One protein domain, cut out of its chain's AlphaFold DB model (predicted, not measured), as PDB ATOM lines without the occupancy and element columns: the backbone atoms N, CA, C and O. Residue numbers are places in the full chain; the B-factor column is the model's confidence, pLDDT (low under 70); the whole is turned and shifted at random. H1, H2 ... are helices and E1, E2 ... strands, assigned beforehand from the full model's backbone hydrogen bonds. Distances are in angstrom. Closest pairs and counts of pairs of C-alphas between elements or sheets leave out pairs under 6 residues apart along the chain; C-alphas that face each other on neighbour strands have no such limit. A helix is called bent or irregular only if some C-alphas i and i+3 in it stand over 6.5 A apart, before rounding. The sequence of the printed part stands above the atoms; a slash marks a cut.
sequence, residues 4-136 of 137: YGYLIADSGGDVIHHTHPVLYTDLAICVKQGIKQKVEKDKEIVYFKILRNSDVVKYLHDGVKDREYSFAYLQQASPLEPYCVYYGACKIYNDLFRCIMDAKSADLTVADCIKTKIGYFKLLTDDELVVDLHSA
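What this domain is: This is residues 4 to 136 of the 137 residues of an uncharacterized protein of Araneus ventricosus (UniProt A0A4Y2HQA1). One sheet of six strands curls like part of a barrel and forms a folded sheet, bent back on itself so that the leaf E2 E1 E3 faces the leaf E4 E5, with E6 as the hinge. Helix H1 packs on E1 and E3 and helix H3 on E4 and E6, on opposite faces of the sheet, while H2, which touches H3 at a steep tilt, and H4, which only just touches H1 at a corner made by their ends, only graze the sheet. The printed part has 133 residues with four named helices and six named strands, along the chain E1 E2 H1 E3 H2 E4 E5 H3 E6 H4; the sheet's order is E2 E1 E3 E6 E4 E5, all antiparallel, and the class is mixed, helices and strands. It is compact, with a radius of gyration of the C-alphas of 14.7 A, and a rounded outline of 39 by 33 by 32 A.

Where its parts are: Find C-alpha 4 at (145.383, 147.128, 99.052), where E1 begins; it runs 19.8 A through residues 4 to 10. E2 holds residues 16 to 19, and H1 residues 27 to 36, 14.4 A long. E3, residues 43 to 50, is the longest strand, 21.9 A, ending at C-alpha 50 at (147.777, 141.536, 97.736). H2 takes residues 53 to 62, E4 residues 69 to 75 over 19.6 A, and E5 residues 84 to 88. H3 follows at residues 96 to 105, then E6 at residues 117 to 123 over 18.9 A. H4, residues 126 to 135, ends at C-alpha 135 at (151.841, 156.841, 90.531).

How they stand to each other: Start in the sheet at the hairpin of E1 and E2, with N 8 and O 18 at 2.8 A. E1 and E3 are antiparallel at 149 degrees, with N 7 and O 46 at 2.8 A. E3 and E6 have N 49 and O 122 at 2.9 A, E6 and E4 have N 74 and O 117 at 2.7 A, and the hairpin of E4 and E5 has N 73 and O 87 at 2.7 A. The closest C-alphas of the edge strands E2 and E5 are Thr 19 and Gly 88, 5.5 A apart. Three split strand-helix-strand units, two strands running the same way with a helix between them in the chain and another strand between them in the sheet, have right-handed crossovers: E2 H1 E3, E3 H2 E4 and E5 H3 E6. H1 is on the sheet at a height of 9.1 A, over E1 and, only just, with 3 C-alphas, E3. H3, at a height of 9.0 A, is over E4, slantwise to it at 34 degrees on the local plane. H2 only grazes the sheet with residues 53 to 56, and H4 with residues 126 to 129. H2 and H3 touch at Leu 60 and Phe 97, whose C-alphas are the closest, 6.7 A apart, at a steep tilt of 57 degrees, opposite ways. H1 and H4 only just touch, only at their ends, with 3 pairs of C-alphas within 8 A, the closest being Ala 28 and Leu 133 at 6.2 A. Each O i to N i+4 pair is within hydrogen-bond range in H2, H3 and H4; in H1, 5 of 6 are.

The domain as a whole: The C-alphas farthest apart are those of Ala 111 and His 134, 43.0 A. The printed part has no cut. The long link is H3 to E6, with 11 residues. Mean pLDDT of the printed part is 86.9; look for values under 70 at residues 65 to 66, 106 to 115 and 136.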
ATOM      1  N   TYR A   4     144.658 146.566  97.925       95.69
ATOM      2  CA  TYR A   4     145.383 147.128  99.052       95.69
ATOM      3  C   TYR A   4     144.594 146.907 100.334       95.69
ATOM      4  O   TYR A   4     143.363 146.871 100.316       95.69
ATOM      5  N   GLY A   5     145.288 146.795 101.451       96.75
ATOM      6  CA  GLY A   5     144.679 146.786 102.770       96.75
ATOM      7  C   GLY A   5     145.653 147.320 103.802       96.75
ATOM      8  O   GLY A   5     146.751 147.765 103.464       96.75
ATOM      9  N   TYR A   6     145.232 147.292 105.057       96.94
ATOM     10  CA  TYR A   6     146.087 147.650 106.174       96.94
ATOM     11  C   TYR A   6     145.827 146.738 107.366       96.94
ATOM     12  O   TYR A   6     144.769 146.110 107.490       96.94
ATOM     13  N   LEU A   7     146.825 146.643 108.227       96.25
ATOM     14  CA  LEU A   7     146.804 145.857 109.446       96.25
ATOM     15  C   LEU A   7     147.375 146.672 110.604       96.25
ATOM     16  O   LEU A   7     148.007 147.702 110.391       96.25
ATOM     17  N   ILE A   8     147.117 146.209 111.820       95.31
ATOM     18  CA  ILE A   8     147.687 146.742 113.049       95.31
ATOM     19  C   ILE A   8     148.713 145.729 113.547       95.31
ATOM     20  O   ILE A   8     148.349 144.579 113.819       95.31
ATOM     21  N   ALA A   9     149.963 146.159 113.665       94.12
ATOM     22  CA  ALA A   9     151.073 145.363 114.175       94.12
ATOM     23  C   ALA A   9     151.691 146.021 115.414       94.12
ATOM     24  O   ALA A   9     151.408 147.185 115.704       94.12
ATOM     25  N   ASP A  10     152.505 145.275 116.159       91.94
ATOM     26  CA  ASP A  10     153.422 145.892 117.127       91.94
ATOM     27  C   ASP A  10     154.411 146.797 116.389       91.94
ATOM     28  O   ASP A  10     154.824 146.459 115.284       91.94
ATOM     29  N   SER A  11     154.874 147.878 117.023       82.50
ATOM     30  CA  SER A  11     155.905 148.766 116.448       82.50
ATOM     31  C   SER A  11     157.255 148.083 116.154       82.50
ATOM     32  O   SER A  11     158.173 148.710 115.638       82.50
ATOM     33  N   GLY A  12     157.414 146.817 116.555       75.56
ATOM     34  CA  GLY A  12     158.553 145.969 116.196       75.56
ATOM     35  C   GLY A  12     158.339 145.122 114.935       75.56
ATOM     36  O   GLY A  12     159.264 144.422 114.545       75.56
ATOM     37  N   GLY A  13     157.150 145.145 114.322       71.44
ATOM     38  CA  GLY A  13     156.879 144.520 113.022       71.44
ATOM     39  C   GLY A  13     156.717 142.993 113.001       71.44
ATOM     40  O   GLY A  13     156.519 142.426 111.935       71.44
ATOM     41  N   ASP A  14     156.755 142.292 114.139       82.25
ATOM     42  CA  ASP A  14     156.743 140.815 114.134       82.25
ATOM     43  C   ASP A  14     155.338 140.190 114.246       82.25
ATOM     44  O   ASP A  14     155.073 139.103 113.709       82.25
ATOM     45  N   VAL A  15     154.423 140.864 114.952       90.81
ATOM     46  CA  VAL A  15     153.104 140.331 115.328       90.81
ATOM     47  C   VAL A  15     151.989 141.198 114.761       90.81
ATOM     48  O   VAL A  15     151.952 142.409 114.971       90.81
ATOM     49  N   ILE A  16     151.038 140.551 114.083       93.81
ATOM     50  CA  ILE A  16     149.821 141.184 113.567       93.81
ATOM     51  C   ILE A  16     148.697 140.963 114.578       93.81
ATOM     52  O   ILE A  16     148.293 139.828 114.839       93.81
ATOM     53  N   HIS A  17     148.144 142.057 115.098       93.88
ATOM     54  CA  HIS A  17     147.015 142.041 116.034       93.88
ATOM     55  C   HIS A  17     145.672 142.044 115.322       93.88
ATOM     56  O   HIS A  17     144.698 141.465 115.799       93.88
ATOM     57  N   HIS A  18     145.600 142.736 114.188       93.88
ATOM     58  CA  HIS A  18     144.365 142.875 113.437       93.88
ATOM     59  C   HIS A  18     144.650 143.137 111.964       93.88
ATOM     60  O   HIS A  18     145.452 144.002 111.637       93.88
ATOM     61  N   THR A  19     143.944 142.454 111.066       95.56
ATOM     62  CA  THR A  19     143.922 142.789 109.638       95.56
ATOM     63  C   THR A  19     142.557 143.364 109.299       95.56
ATOM     64  O   THR A  19     141.539 142.722 109.560       95.56
ATOM     65  N   HIS A  20     142.527 144.564 108.720       96.19
ATOM     66  CA  HIS A  20     141.269 145.227 108.405       96.19
ATOM     67  C   HIS A  20     140.480 144.432 107.340       96.19
ATOM     68  O   HIS A  20     141.068 144.000 106.345       96.19
ATOM     69  N   PRO A  21     139.153 144.250 107.498       94.75
ATOM     70  CA  PRO A  21     138.361 143.371 106.633       94.75
ATOM     71  C   PRO A  21     138.213 143.872 105.188       94.75
ATOM     72  O   PRO A  21     137.993 143.084 104.269       94.75
ATOM     73  N   VAL A  22     138.301 145.182 104.954       95.19
ATOM     74  CA  VAL A  22     138.065 145.773 103.625       95.19
ATOM     75  C   VAL A  22     139.354 145.837 102.809       95.19
ATOM     76  O   VAL A  22     140.364 146.352 103.286       95.19
ATOM     77  N   LEU A  23     139.271 145.386 101.553       95.62
ATOM     78  CA  LEU A  23     140.310 145.552 100.539       95.62
ATOM     79  C   LEU A  23     139.936 146.656  99.544       95.62
ATOM     80  O   LEU A  23     138.842 146.669  98.979       95.62
ATOM     81  N   TYR A  24     140.879 147.545  99.267       94.81
ATOM     82  CA  TYR A  24     140.706 148.725  98.426       94.81
ATOM     83  C   TYR A  24     141.359 148.519  97.058       94.81
ATOM     84  O   TYR A  24     142.389 147.864  96.945       94.81
ATOM     85  N   THR A  25     140.774 149.069  95.996       92.56
ATOM     86  CA  THR A  25     141.419 149.127  94.667       92.56
ATOM     87  C   THR A  25     142.398 150.285  94.533       92.56
ATOM     88  O   THR A  25     143.195 150.303  93.603       92.56
ATOM     89  N   ASP A  26     142.301 151.250  95.443       91.38
ATOM     90  CA  ASP A  26     143.003 152.523  95.429       91.38
ATOM     91  C   ASP A  26     143.757 152.670  96.756       91.38
ATOM     92  O   ASP A  26     143.165 152.563  97.841       91.38
ATOM     93  N   LEU A  27     145.068 152.878  96.657       92.44
ATOM     94  CA  LEU A  27     145.943 153.005  97.813       92.44
ATOM     95  C   LEU A  27     145.683 154.298  98.597       92.44
ATOM     96  O   LEU A  27     145.693 154.262  99.823       92.44
ATOM     97  N   ALA A  28     145.379 155.417  97.939       92.62
ATOM     98  CA  ALA A  28     145.085 156.679  98.614       92.62
ATOM     99  C   ALA A  28     143.817 156.568  99.469       92.62
ATOM    100  O   ALA A  28     143.775 157.055 100.604       92.62
ATOM    101  N   ILE A  29     142.793 155.863  98.972       94.00
ATOM    102  CA  ILE A  29     141.601 155.552  99.770       94.00
ATOM    103  C   ILE A  29     141.969 154.650 100.952       94.00
ATOM    104  O   ILE A  29     141.536 154.933 102.071       94.00
ATOM    105  N   CYS A  30     142.777 153.606 100.735       95.69
ATOM    106  CA  CYS A  30     143.246 152.711 101.798       95.69
ATOM    107  C   CYS A  30     143.963 153.488 102.915       95.69
ATOM    108  O   CYS A  30     143.585 153.394 104.085       95.69
ATOM    109  N   VAL A  31     144.929 154.334 102.547       94.94
ATOM    110  CA  VAL A  31     145.702 155.176 103.468       94.94
ATOM    111  C   VAL A  31     144.790 156.112 104.248       94.94
ATOM    112  O   VAL A  31     144.857 156.155 105.476       94.94
ATOM    113  N   LYS A  32     143.857 156.784 103.567       94.69
ATOM    114  CA  LYS A  32     142.875 157.669 104.206       94.69
ATOM    115  C   LYS A  32     142.001 156.949 105.238       94.69
ATOM    116  O   LYS A  32     141.592 157.581 106.212       94.69
ATOM    117  N   GLN A  33     141.672 155.674 105.024       95.75
ATOM    118  CA  GLN A  33     140.935 154.881 106.012       95.75
ATOM    119  C   GLN A  33     141.838 154.451 107.168       95.75
ATOM    120  O   GLN A  33     141.437 154.615 108.316       95.75
ATOM    121  N   GLY A  34     143.068 154.016 106.879       94.25
ATOM    122  CA  GLY A  34     144.064 153.698 107.902       94.25
ATOM    123  C   GLY A  34     144.314 154.876 108.850       94.25
ATOM    124  O   GLY A  34     144.180 154.722 110.050       94.25
ATOM    125  N   ILE A  35     144.515 156.096 108.347       92.88
ATOM    126  CA  ILE A  35     144.752 157.287 109.194       92.88
ATOM    127  C   ILE A  35     143.603 157.560 110.187       92.88
ATOM    128  O   ILE A  35     143.813 158.149 111.245       92.88
ATOM    129  N   LYS A  36     142.370 157.145 109.868       93.38
ATOM    130  CA  LYS A  36     141.210 157.301 110.762       93.38
ATOM    131  C   LYS A  36     141.112 156.202 111.820       93.38
ATOM    132  O   LYS A  36     140.326 156.344 112.760       93.38
ATOM    133  N   GLN A  37     141.849 155.109 111.654       93.31
ATOM    134  CA  GLN A  37     141.858 153.995 112.582       93.31
ATOM    135  C   GLN A  37     142.523 154.427 113.890       93.31
ATOM    136  O   GLN A  37     143.624 154.971 113.908       93.31
ATOM    137  N   LYS A  38     141.851 154.161 115.011       91.12
ATOM    138  CA  LYS A  38     142.464 154.329 116.329       91.12
ATOM    139  C   LYS A  38     143.417 153.171 116.571       91.12
ATOM    140  O   LYS A  38     143.024 152.013 116.412       91.12
ATOM    141  N   VAL A  39     144.630 153.505 116.984       90.81
ATOM    142  CA  VAL A  39     145.681 152.544 117.304       90.81
ATOM    143  C   VAL A  39     146.141 152.793 118.731       90.81
ATOM    144  O   VAL A  39     146.217 153.936 119.185       90.81
ATOM    145  N   GLU A  40     146.342 151.705 119.466       91.12
ATOM    146  CA  GLU A  40     146.851 151.761 120.832       91.12
ATOM    147  C   GLU A  40     148.316 152.203 120.843       91.12
ATOM    148  O   GLU A  40     149.002 152.203 119.822       91.12
ATOM    149  N   LYS A  41     148.802 152.575 122.026       87.25
ATOM    150  CA  LYS A  41     150.223 152.847 122.220       87.25
ATOM    151  C   LYS A  41     151.037 151.590 121.865       87.25
ATOM    152  O   LYS A  41     150.591 150.485 122.160       87.25
ATOM    153  N   ASP A  42     152.200 151.782 121.244       89.00
ATOM    154  CA  ASP A  42     153.151 150.722 120.859       89.00
ATOM    155  C   ASP A  42     152.664 149.786 119.729       89.00
ATOM    156  O   ASP A  42     153.254 148.735 119.471       89.00
ATOM    157  N   LYS A  43     151.603 150.197 119.022       92.69
ATOM    158  CA  LYS A  43     151.116 149.566 117.793       92.69
ATOM    159  C   LYS A  43     151.161 150.552 116.635       92.69
ATOM    160  O   LYS A  43     151.071 151.765 116.829       92.69
ATOM    161  N   GLU A  44     151.241 150.028 115.423       93.38
ATOM    162  CA  GLU A  44     151.279 150.831 114.205       93.38
ATOM    163  C   GLU A  44     150.394 150.263 113.099       93.38
ATOM    164  O   GLU A  44     150.008 149.092 113.113       93.38
ATOM    165  N   ILE A  45     150.053 151.130 112.146       94.81
ATOM    166  CA  ILE A  45     149.333 150.745 110.937       94.81
ATOM    167  C   ILE A  45     150.353 150.408 109.870       94.81
ATOM    168  O   ILE A  45     151.132 151.270 109.478       94.81
ATOM    169  N   VAL A  46     150.266 149.194 109.341       94.88
ATOM    170  CA  VAL A  46     151.084 148.761 108.212       94.88
ATOM    171  C   VAL A  46     150.186 148.513 107.014       94.88
ATOM    172  O   VAL A  46     149.162 147.828 107.109       94.88
ATOM    173  N   TYR A  47     150.556 149.080 105.871       95.88
ATOM    174  CA  TYR A  47     149.830 148.908 104.619       95.88
ATOM    175  C   TYR A  47     150.370 147.710 103.854       95.88
ATOM    176  O   TYR A  47     151.559 147.410 103.892       95.88
ATOM    177  N   PHE A  48     149.496 147.023 103.130       95.75
ATOM    178  CA  PHE A  48     149.886 145.876 102.328       95.75
ATOM    179  C   PHE A  48     149.223 145.873 100.961       95.75
ATOM    180  O   PHE A  48     148.147 146.440 100.743       95.75
ATOM    181  N   LYS A  49     149.859 145.145 100.048       95.19
ATOM    182  CA  LYS A  49     149.372 144.868  98.701       95.19
ATOM    183  C   LYS A  49     149.226 143.365  98.511       95.19
ATOM    184  O   LYS A  49     150.192 142.615  98.667       95.19
ATOM    185  N   ILE A  50     148.022 142.920  98.149       95.38
ATOM    186  CA  ILE A  50     147.777 141.536  97.736       95.38
ATOM    187  C   ILE A  50     148.559 141.269  96.450       95.38
ATOM    188  O   ILE A  50     148.413 141.981  95.451       95.38
ATOM    189  N   LEU A  51     149.366 140.215  96.478       93.75
ATOM    190  CA  LEU A  51     150.195 139.794  95.363       93.75
ATOM    191  C   LEU A  51     149.351 139.103  94.296       93.75
ATOM    192  O   LEU A  51     148.487 138.271  94.588       93.75
ATOM    193  N   ARG A  52     149.632 139.406  93.028       92.00
ATOM    194  CA  ARG A  52     149.105 138.614  91.915       92.00
ATOM    195  C   ARG A  52     149.882 137.301  91.848       92.00
ATOM    196  O   ARG A  52     151.041 137.237  92.248       92.00
ATOM    197  N   ASN A  53     149.291 136.272  91.244       90.62
ATOM    198  CA  ASN A  53     149.982 134.991  91.048       90.62
ATOM    199  C   ASN A  53     151.324 135.157  90.314       90.62
ATOM    200  O   ASN A  53     152.292 134.486  90.655       90.62
ATOM    201  N   SER A  54     151.399 136.076  89.344       92.25
ATOM    202  CA  SER A  54     152.644 136.421  88.648       92.25
ATOM    203  C   SER A  54     153.713 136.969  89.592       92.25
ATOM    204  O   SER A  54     154.881 136.619  89.455       92.25
ATOM    205  N   ASP A  55     153.313 137.797  90.558       91.06
ATOM    206  CA  ASP A  55     154.228 138.419  91.511       91.06
ATOM    207  C   ASP A  55     154.742 137.368  92.493       91.06
ATOM    208  O   ASP A  55     155.938 137.305  92.744       91.06
ATOM    209  N   VAL A  56     153.863 136.481  92.977       90.62
ATOM    210  CA  VAL A  56     154.247 135.350  93.836       90.62
ATOM    211  C   VAL A  56     155.297 134.476  93.151       90.62
ATOM    212  O   VAL A  56     156.338 134.198  93.741       90.62
ATOM    213  N   VAL A  57     155.056 134.071  91.899       91.75
ATOM    214  CA  VAL A  57     156.013 133.254  91.131       91.75
ATOM    215  C   VAL A  57     157.338 133.992  90.965       91.75
ATOM    216  O   VAL A  57     158.393 133.404  91.198       91.75
ATOM    217  N   LYS A  58     157.287 135.280  90.612       90.56
ATOM    218  CA  LYS A  58     158.479 136.109  90.460       90.56
ATOM    219  C   LYS A  58     159.281 136.192  91.762       90.56
ATOM    220  O   LYS A  58     160.475 135.932  91.742       90.56
ATOM    221  N   TYR A  59     158.642 136.480  92.894       88.44
ATOM    222  CA  TYR A  59     159.333 136.590  94.182       88.44
ATOM    223  C   TYR A  59     159.972 135.279  94.634       88.44
ATOM    224  O   TYR A  59     161.084 135.297  95.157       88.44
ATOM    225  N   LEU A  60     159.296 134.149  94.408       89.75
ATOM    226  CA  LEU A  60     159.858 132.833  94.710       89.75
ATOM    227  C   LEU A  60     161.076 132.517  93.833       89.75
ATOM    228  O   LEU A  60     162.037 131.936  94.325       89.75
ATOM    229  N   HIS A  61     161.042 132.907  92.557       89.81
ATOM    230  CA  HIS A  61     162.152 132.702  91.629       89.81
ATOM    231  C   HIS A  61     163.347 133.612  91.939       89.81
ATOM    232  O   HIS A  61     164.484 133.151  91.979       89.81
ATOM    233  N   ASP A  62     163.087 134.896  92.187       86.38
ATOM    234  CA  ASP A  62     164.119 135.903  92.448       86.38
ATOM    235  C   ASP A  62     164.777 135.711  93.828       86.38
ATOM    236  O   ASP A  62     165.824 136.294  94.106       86.38
ATOM    237  N   GLY A  63     164.177 134.896  94.706       76.62
ATOM    238  CA  GLY A  63     164.730 134.562  96.018       76.62
ATOM    239  C   GLY A  63     164.867 135.774  96.940       76.62
ATOM    240  O   GLY A  63     165.737 135.781  97.812       76.62
ATOM    241  N   VAL A  64     164.037 136.803  96.731       74.69
ATOM    242  CA  VAL A  64     164.117 138.073  97.461       74.69
ATOM    243  C   VAL A  64     163.756 137.849  98.925       74.69
ATOM    244  O   VAL A  64     162.595 137.614  99.270       74.69
ATOM    245  N   LYS A  65     164.775 137.958  99.770       68.31
ATOM    246  CA  LYS A  65     164.672 138.043 101.227       68.31
ATOM    247  C   LYS A  65     164.653 139.528 101.612       68.31
ATOM    248  O   LYS A  65     164.949 140.368 100.768       68.31
ATOM    249  N   ASP A  66     164.239 139.848 102.833       66.06
ATOM    250  CA  ASP A  66     164.113 141.231 103.349       66.06
ATOM    251  C   ASP A  66     162.866 141.990 102.874       66.06
ATOM    252  O   ASP A  66     162.810 143.217 102.859       66.06
ATOM    253  N   ARG A  67     161.827 141.251 102.492       73.81
ATOM    254  CA  ARG A  67     160.483 141.801 102.321       73.81
ATOM    255  C   ARG A  67     159.571 141.151 103.337       73.81
ATOM    256  O   ARG A  67     159.640 139.943 103.551       73.81
ATOM    257  N   GLU A  68     158.720 141.962 103.936       91.62
ATOM    258  CA  GLU A  68     157.749 141.500 104.909       91.62
ATOM    259  C   GLU A  68     156.494 141.029 104.178       91.62
ATOM    260  O   GLU A  68     155.865 141.759 103.408       91.62
ATOM    261  N   TYR A  69     156.156 139.764 104.382       94.00
ATOM    262  CA  TYR A  69     155.016 139.095 103.783       94.00
ATOM    263  C   TYR A  69     154.088 138.587 104.868       94.00
ATOM    264  O   TYR A  69     154.510 138.252 105.971       94.00
ATOM    265  N   SER A  70     152.819 138.435 104.526       95.31
ATOM    266  CA  SER A  70     151.900 137.617 105.302       95.31
ATOM    267  C   SER A  70     150.756 137.150 104.402       95.31
ATOM    268  O   SER A  70     150.820 137.272 103.172       95.31
ATOM    269  N   PHE A  71     149.738 136.537 104.988       94.69
ATOM    270  CA  PHE A  71     148.597 136.026 104.249       94.69
ATOM    271  C   PHE A  71     147.292 136.261 104.998       94.69
ATOM    272  O   PHE A  71     147.250 136.389 106.220       94.69
ATOM    273  N   ALA A  72     146.209 136.304 104.233       93.38
ATOM    274  CA  ALA A  72     144.858 136.343 104.755       93.38
ATOM    275  C   ALA A  72     143.962 135.384 103.978       93.38
ATOM    276  O   ALA A  72     144.120 135.182 102.772       93.38
ATOM    277  N   TYR A  73     142.976 134.831 104.666       90.94
ATOM    278  CA  TYR A  73     141.862 134.146 104.049       90.94
ATOM    279  C   TYR A  73     140.839 135.174 103.608       90.94
ATOM    280  O   TYR A  73     140.347 135.992 104.387       90.94
ATOM    281  N   LEU A  74     140.551 135.122 102.321       90.94
ATOM    282  CA  LEU A  74     139.651 136.007 101.628       90.94
ATOM    283  C   LEU A  74     138.328 135.298 101.399       90.94
ATOM    284  O   LEU A  74     138.299 134.145 100.963       90.94
ATOM    285  N   GLN A  75     137.246 136.022 101.630       89.81
ATOM    286  CA  GLN A  75     135.891 135.536 101.452       89.81
ATOM    287  C   GLN A  75     135.129 136.466 100.514       89.81
ATOM    288  O   GLN A  75     135.411 137.659 100.431       89.81
ATOM    289  N   GLN A  76     134.177 135.909  99.776       87.06
ATOM    290  CA  GLN A  76     133.308 136.654  98.873       87.06
ATOM    291  C   GLN A  76     131.881 136.161  99.110       87.06
ATOM    292  O   GLN A  76     131.622 134.965  98.982       87.06
ATOM    293  N   ALA A  77     130.966 137.059  99.474       82.75
ATOM    294  CA  ALA A  77     129.579 136.685  99.767       82.75
ATOM    295  C   ALA A  77     128.818 136.243  98.505       82.75
ATOM    296  O   ALA A  77     127.972 135.354  98.558       82.75
ATOM    297  N   SER A  78     129.134 136.841  97.352       83.81
ATOM    298  CA  SER A  78     128.587 136.463  96.048       83.81
ATOM    299  C   SER A  78     129.599 136.759  94.932       83.81
ATOM    300  O   SER A  78     130.515 137.552  95.144       83.81
ATOM    301  N   PRO A  79     129.449 136.195  93.719       81.94
ATOM    302  CA  PRO A  79     130.352 136.480  92.599       81.94
ATOM    303  C   PRO A  79     130.430 137.958  92.179       81.94
ATOM    304  O   PRO A  79     131.385 138.330  91.499       81.94
ATOM    305  N   LEU A  80     129.438 138.774  92.556       85.06
ATOM    306  CA  LEU A  80     129.347 140.197  92.210       85.06
ATOM    307  C   LEU A  80     130.015 141.113  93.250       85.06
ATOM    308  O   LEU A  80     130.396 142.232  92.917       85.06
ATOM    309  N   GLU A  81     130.183 140.641  94.485       85.56
ATOM    310  CA  GLU A  81     130.786 141.408  95.585       85.56
ATOM    311  C   GLU A  81     132.318 141.329  95.548       85.56
ATOM    312  O   GLU A  81     132.857 140.323  95.107       85.56
ATOM    313  N   PRO A  82     133.090 142.320  96.011       87.31
ATOM    314  CA  PRO A  82     134.539 142.164  96.137       87.31
ATOM    315  C   PRO A  82     134.910 141.136  97.222       87.31
ATOM    316  O   PRO A  82     134.150 140.884  98.156       87.31
ATOM    317  N   TYR A  83     136.113 140.560  97.125       89.19
ATOM    318  CA  TYR A  83     136.680 139.792  98.238       89.19
ATOM    319  C   TYR A  83     136.963 140.716  99.431       89.19
ATOM    320  O   TYR A  83     137.496 141.813  99.248       89.19
ATOM    321  N   CYS A  84     136.686 140.233 100.638       91.88
ATOM    322  CA  CYS A  84     137.083 140.834 101.909       91.88
ATOM    323  C   CYS A  84     138.028 139.901 102.674       91.88
ATOM    324  O   CYS A  84     138.097 138.704 102.391       91.88
ATOM    325  N   VAL A  85     138.764 140.446 103.641       92.94
ATOM    326  CA  VAL A  85     139.543 139.655 104.597       92.94
ATOM    327  C   VAL A  85     138.586 139.072 105.634       92.94
ATOM    328  O   VAL A  85     137.907 139.808 106.347       92.94
ATOM    329  N   TYR A  86     138.540 137.743 105.706       90.50
ATOM    330  CA  TYR A  86     137.814 136.992 106.731       90.50
ATOM    331  C   TYR A  86     138.696 136.741 107.955       90.50
ATOM    332  O   TYR A  86     138.277 136.958 109.088       90.50
ATOM    333  N   TYR A  87     139.941 136.324 107.717       88.44
ATOM    334  CA  TYR A  87     140.930 136.081 108.763       88.44
ATOM    335  C   TYR A  87     142.332 136.396 108.243       88.44
ATOM    336  O   TYR A  87     142.695 135.942 107.160       88.44
ATOM    337  N   GLY A  88     143.116 137.168 108.993       89.31
ATOM    338  CA  GLY A  88     144.524 137.439 108.697       89.31
ATOM    339  C   GLY A  88     145.442 136.594 109.573       89.31
ATOM    340  O   GLY A  88     145.098 136.297 110.715       89.31
ATOM    341  N   ALA A  89     146.606 136.211 109.057       91.38
ATOM    342  CA  ALA A  89     147.633 135.591 109.884       91.38
ATOM    343  C   ALA A  89     148.132 136.573 110.959       91.38
ATOM    344  O   ALA A  89     148.234 137.773 110.721       91.38
ATOM    345  N   CYS A  90     148.501 136.053 112.131       91.62
ATOM    346  CA  CYS A  90     149.001 136.856 113.253       91.62
ATOM    347  C   CYS A  90     150.515 137.139 113.190       91.62
ATOM    348  O   CYS A  90     151.100 137.580 114.174       91.62
ATOM    349  N   LYS A  91     151.172 136.834 112.065       92.38
ATOM    350  CA  LYS A  91     152.635 136.819 111.945       92.38
ATOM    351  C   LYS A  91     153.106 137.422 110.630       92.38
ATOM    352  O   LYS A  91     152.483 137.201 109.587       92.38
ATOM    353  N   ILE A  92     154.240 138.110 110.691       93.25
ATOM    354  CA  ILE A  92     154.965 138.628 109.532       93.25
ATOM    355  C   ILE A  92     156.138 137.695 109.199       93.25
ATOM    356  O   ILE A  92     156.785 137.111 110.070       93.25
ATOM    357  N   TYR A  93     156.362 137.484 107.905       92.56
ATOM    358  CA  TYR A  93     157.359 136.568 107.364       92.56
ATOM    359  C   TYR A  93     158.361 137.346 106.523       92.56
ATOM    360  O   TYR A  93     157.975 138.071 105.617       92.56
ATOM    361  N   ASN A  94     159.648 137.103 106.736       90.88
ATOM    362  CA  ASN A  94     160.721 137.629 105.885       90.88
ATOM    363  C   ASN A  94     160.972 136.791 104.613       90.88
ATOM    364  O   ASN A  94     161.874 137.085 103.829       90.88
ATOM    365  N   ASP A  95     160.201 135.716 104.433       89.62
ATOM    366  CA  ASP A  95     160.326 134.753 103.345       89.62
ATOM    367  C   ASP A  95     158.933 134.317 102.877       89.62
ATOM    368  O   ASP A  95     158.156 133.709 103.625       89.62
ATOM    369  N   LEU A  96     158.627 134.612 101.612       92.06
ATOM    370  CA  LEU A  96     157.357 134.260 100.989       92.06
ATOM    371  C   LEU A  96     157.145 132.743 100.927       92.06
ATOM    372  O   LEU A  96     156.011 132.282 101.048       92.06
ATOM    373  N   PHE A  97     158.209 131.948 100.775       91.44
ATOM    374  CA  PHE A  97     158.082 130.494 100.748       91.44
ATOM    375  C   PHE A  97     157.575 129.962 102.092       91.44
ATOM    376  O   PHE A  97     156.625 129.179 102.127       91.44
ATOM    377  N   ARG A  98     158.145 130.443 103.204       90.88
ATOM    378  CA  ARG A  98     157.680 130.100 104.560       90.88
ATOM    379  C   ARG A  98     156.239 130.539 104.795       90.88
ATOM    380  O   ARG A  98     155.448 129.745 105.286       90.88
ATOM    381  N   CYS A  99     155.889 131.753 104.369       92.31
ATOM    382  CA  CYS A  99     154.516 132.261 104.424       92.31
ATOM    383  C   CYS A  99     153.524 131.310 103.723       92.31
ATOM    384  O   CYS A  99     152.490 130.958 104.288       92.31
ATOM    385  N   ILE A 100     153.861 130.826 102.521       92.00
ATOM    386  CA  ILE A 100     153.025 129.880 101.761       92.00
ATOM    387  C   ILE A 100     152.911 128.524 102.463       92.00
ATOM    388  O   ILE A 100     151.831 127.930 102.471       92.00
ATOM    389  N   MET A 101     154.012 128.014 103.015       90.94
ATOM    390  CA  MET A 101     154.010 126.731 103.718       90.94
ATOM    391  C   MET A 101     153.120 126.781 104.964       90.94
ATOM    392  O   MET A 101     152.277 125.898 105.135       90.94
ATOM    393  N   ASP A 102     153.228 127.842 105.764       90.12
ATOM    394  CA  ASP A 102     152.407 128.019 106.963       90.12
ATOM    395  C   ASP A 102     150.923 128.191 106.591       90.12
ATOM    396  O   ASP A 102     150.066 127.513 107.161       90.12
ATOM    397  N   ALA A 103     150.610 128.982 105.558       88.44
ATOM    398  CA  ALA A 103     149.239 129.179 105.077       88.44
ATOM    399  C   ALA A 103     148.556 127.888 104.599       88.44
ATOM    400  O   ALA A 103     147.344 127.736 104.743       88.44
ATOM    401  N   LYS A 104     149.328 126.956 104.022       82.75
ATOM    402  CA  LYS A 104     148.835 125.634 103.609       82.75
ATOM    403  C   LYS A 104     148.666 124.665 104.775       82.75
ATOM    404  O   LYS A 104     147.821 123.784 104.688       82.75
ATOM    405  N   SER A 105     149.491 124.794 105.812       76.50
ATOM    406  CA  SER A 105     149.426 123.944 107.008       76.50
ATOM    407  C   SER A 105     148.270 124.313 107.939       76.50
ATOM    408  O   SER A 105     147.782 123.473 108.692       76.50
ATOM    409  N   ALA A 106     147.814 125.565 107.867       66.81
ATOM    410  CA  ALA A 106     146.615 126.036 108.531       66.81
ATOM    411  C   ALA A 106     145.379 125.476 107.803       66.81
ATOM    412  O   ALA A 106     144.808 126.105 106.907       66.81
ATOM    413  N   ASP A 107     145.013 124.249 108.176       54.84
ATOM    414  CA  ASP A 107     143.834 123.517 107.718       54.84
ATOM    415  C   ASP A 107     142.559 124.276 108.123       54.84
ATOM    416  O   ASP A 107     141.972 124.075 109.186       54.84
ATOM    417  N   LEU A 108     142.116 125.197 107.273       59.06
ATOM    418  CA  LEU A 108     140.780 125.761 107.375       59.06
ATOM    419  C   LEU A 108     139.806 124.809 106.681       59.06
ATOM    420  O   LEU A 108     139.389 125.033 105.544       59.06
ATOM    421  N   THR A 109     139.414 123.746 107.388       51.59
ATOM    422  CA  THR A 109     138.221 122.955 107.066       51.59
ATOM    423  C   THR A 109     136.977 123.819 107.301       51.59
ATOM    424  O   THR A 109     136.250 123.647 108.277       51.59
ATOM    425  N   VAL A 110     136.752 124.817 106.444       50.72
ATOM    426  CA  VAL A 110     135.520 125.608 106.462       50.72
ATOM    427  C   VAL A 110     134.483 124.806 105.697       50.72
ATOM    428  O   VAL A 110     134.506 124.741 104.467       50.72
ATOM    429  N   ALA A 111     133.614 124.148 106.459       44.16
ATOM    430  CA  ALA A 111     132.455 123.443 105.950       44.16
ATOM    431  C   ALA A 111     131.587 124.378 105.087       44.16
ATOM    432  O   ALA A 111     131.243 125.487 105.497       44.16
ATOM    433  N   ASP A 112     131.283 123.891 103.885       49.56
ATOM    434  CA  ASP A 112     130.073 124.119 103.100       49.56
ATOM    435  C   ASP A 112     129.482 125.533 103.110       49.56
ATOM    436  O   ASP A 112     128.589 125.808 103.898       49.56
ATOM    437  N   CYS A 113     129.930 126.396 102.180       47.56
ATOM    438  CA  CYS A 113     129.079 127.164 101.235       47.56
ATOM    439  C   CYS A 113     129.741 128.432 100.652       47.56
ATOM    440  O   CYS A 113     129.178 129.045  99.744       47.56
ATOM    441  N   ILE A 114     130.948 128.816 101.093       57.69
ATOM    442  CA  ILE A 114     131.597 130.066 100.658       57.69
ATOM    443  C   ILE A 114     133.018 129.799 100.144       57.69
ATOM    444  O   ILE A 114     133.817 129.136 100.798       57.69
ATOM    445  N   LYS A 115     133.342 130.302  98.942       65.00
ATOM    446  CA  LYS A 115     134.674 130.164  98.329       65.00
ATOM    447  C   LYS A 115     135.706 130.972  99.117       65.00
ATOM    448  O   LYS A 115     135.899 132.156  98.843       65.00
ATOM    449  N   THR A 116     136.390 130.323 100.046       75.50
ATOM    450  CA  THR A 116     137.556 130.894 100.724       75.50
ATOM    451  C   THR A 116     138.789 130.762  99.831       75.50
ATOM    452  O   THR A 116     139.021 129.719  99.218       75.50
ATOM    453  N   LYS A 117     139.587 131.825  99.723       87.00
ATOM    454  CA  LYS A 117     140.878 131.823  99.014       87.00
ATOM    455  C   LYS A 117     141.972 132.369  99.907       87.00
ATOM    456  O   LYS A 117     141.706 133.228 100.732       87.00
ATOM    457  N   ILE A 118     143.206 131.934  99.699       90.31
ATOM    458  CA  ILE A 118     144.360 132.528 100.375       90.31
ATOM    459  C   ILE A 118     144.869 133.691  99.521       90.31
ATOM    460  O   ILE A 118     145.187 133.512  98.345       90.31
ATOM    461  N   GLY A 119     144.917 134.883 100.108       92.75
ATOM    462  CA  GLY A 119     145.581 136.057  99.561       92.75
ATOM    463  C   GLY A 119     146.926 136.256 100.242       92.75
ATOM    464  O   GLY A 119     146.968 136.636 101.409       92.75
ATOM    465  N   TYR A 120     148.015 136.023  99.511       94.50
ATOM    466  CA  TYR A 120     149.356 136.401  99.954       94.50
ATOM    467  C   TYR A 120     149.560 137.885  99.706       94.50
ATOM    468  O   TYR A 120     149.192 138.394  98.645       94.50
ATOM    469  N   PHE A 121     150.157 138.578 100.662       95.31
ATOM    470  CA  PHE A 121     150.430 139.996 100.531       95.31
ATOM    471  C   PHE A 121     151.827 140.346 100.997       95.31
ATOM    472  O   PHE A 121     152.434 139.657 101.815       95.31
ATOM    473  N   LYS A 122     152.316 141.445 100.437       94.50
ATOM    474  CA  LYS A 122     153.554 142.093 100.839       94.50
ATOM    475  C   LYS A 122     153.201 143.370 101.597       94.50
ATOM    476  O   LYS A 122     152.328 144.114 101.138       94.50
ATOM    477  N   LEU A 123     153.859 143.609 102.724       94.44
ATOM    478  CA  LEU A 123     153.812 144.889 103.419       94.44
ATOM    479  C   LEU A 123     154.573 145.932 102.596       94.44
ATOM    480  O   LEU A 123     155.596 145.630 101.976       94.44
ATOM    481  N   LEU A 124     154.020 147.135 102.533       93.31
ATOM    482  CA  LEU A 124     154.606 148.257 101.819       93.31
ATOM    483  C   LEU A 124     155.525 149.008 102.772       93.31
ATOM    484  O   LEU A 124     155.108 149.359 103.873       93.31
ATOM    485  N   THR A 125     156.750 149.273 102.329       90.94
ATOM    486  CA  THR A 125     157.617 150.226 103.026       90.94
ATOM    487  C   THR A 125     157.114 151.651 102.800       90.94
ATOM    488  O   THR A 125     156.377 151.904 101.844       90.94
ATOM    489  N   ASP A 126     157.549 152.599 103.630       89.56
ATOM    490  CA  ASP A 126     157.212 154.017 103.451       89.56
ATOM    491  C   ASP A 126     157.589 154.528 102.050       89.56
ATOM    492  O   ASP A 126     156.793 155.204 101.398       89.56
ATOM    493  N   ASP A 127     158.760 154.133 101.540       89.88
ATOM    494  CA  ASP A 127     159.210 154.492 100.191       89.88
ATOM    495  C   ASP A 127     158.277 153.932  99.107       89.88
ATOM    496  O   ASP A 127     157.899 154.644  98.175       89.88
ATOM    497  N   GLU A 128     157.869 152.666  99.226       89.75
ATOM    498  CA  GLU A 128     156.941 152.043  98.279       89.75
ATOM    499  C   GLU A 128     155.552 152.675  98.354       89.75
ATOM    500  O   GLU A 128     154.926 152.901  97.320       89.75
ATOM    501  N   LEU A 129     155.092 153.012  99.560       89.38
ATOM    502  CA  LEU A 129     153.826 153.700  99.774       89.38
ATOM    503  C   LEU A 129     153.819 155.054  99.057       89.38
ATOM    504  O   LEU A 129     152.867 155.375  98.349       89.38
ATOM    505  N   VAL A 130     154.893 155.835  99.200       88.25
ATOM    506  CA  VAL A 130     155.040 157.148  98.558       88.25
ATOM    507  C   VAL A 130     155.112 157.020  97.035       88.25
ATOM    508  O   VAL A 130     154.472 157.798  96.325       88.25
ATOM    509  N   VAL A 131     155.862 156.046  96.512       86.44
ATOM    510  CA  VAL A 131     155.965 155.805  95.062       86.44
ATOM    511  C   VAL A 131     154.617 155.390  94.468       86.44
ATOM    512  O   VAL A 131     154.202 155.946  93.444       86.44
ATOM    513  N   ASP A 132     153.911 154.458  95.111       80.94
ATOM    514  CA  ASP A 132     152.618 153.966  94.629       80.94
ATOM    515  C   ASP A 132     151.536 155.057  94.722       80.94
ATOM    516  O   ASP A 132     150.705 155.172  93.820       80.94
ATOM    517  N   LEU A 133     151.567 155.910  95.754       83.81
ATOM    518  CA  LEU A 133     150.652 157.051  95.877       83.81
ATOM    519  C   LEU A 133     150.876 158.103  94.784       83.81
ATOM    520  O   LEU A 133     149.900 158.604  94.232       83.81
ATOM    521  N   HIS A 134     152.127 158.425  94.442       78.38
ATOM    522  CA  HIS A 134     152.421 159.376  93.362       78.38
ATOM    523  C   HIS A 134     152.084 158.827  91.974       78.38
ATOM    524  O   HIS A 134     151.731 159.593  91.083       78.38
ATOM    525  N   SER A 135     152.177 157.510  91.793       70.50
ATOM    526  CA  SER A 135     151.841 156.841  90.531       70.50
ATOM    527  C   SER A 135     150.330 156.670  90.320       70.50
ATOM    528  O   SER A 135     149.903 156.322  89.221       70.50
ATOM    529  N   ALA A 136     149.526 156.880  91.368       57.62
ATOM    530  CA  ALA A 136     148.068 156.774  91.343       57.62
ATOM    531  C   ALA A 136     147.347 158.104  91.024       57.62
ATOM    532  O   ALA A 136     146.116 158.112  90.974       57.62
TER     533      ALA A 136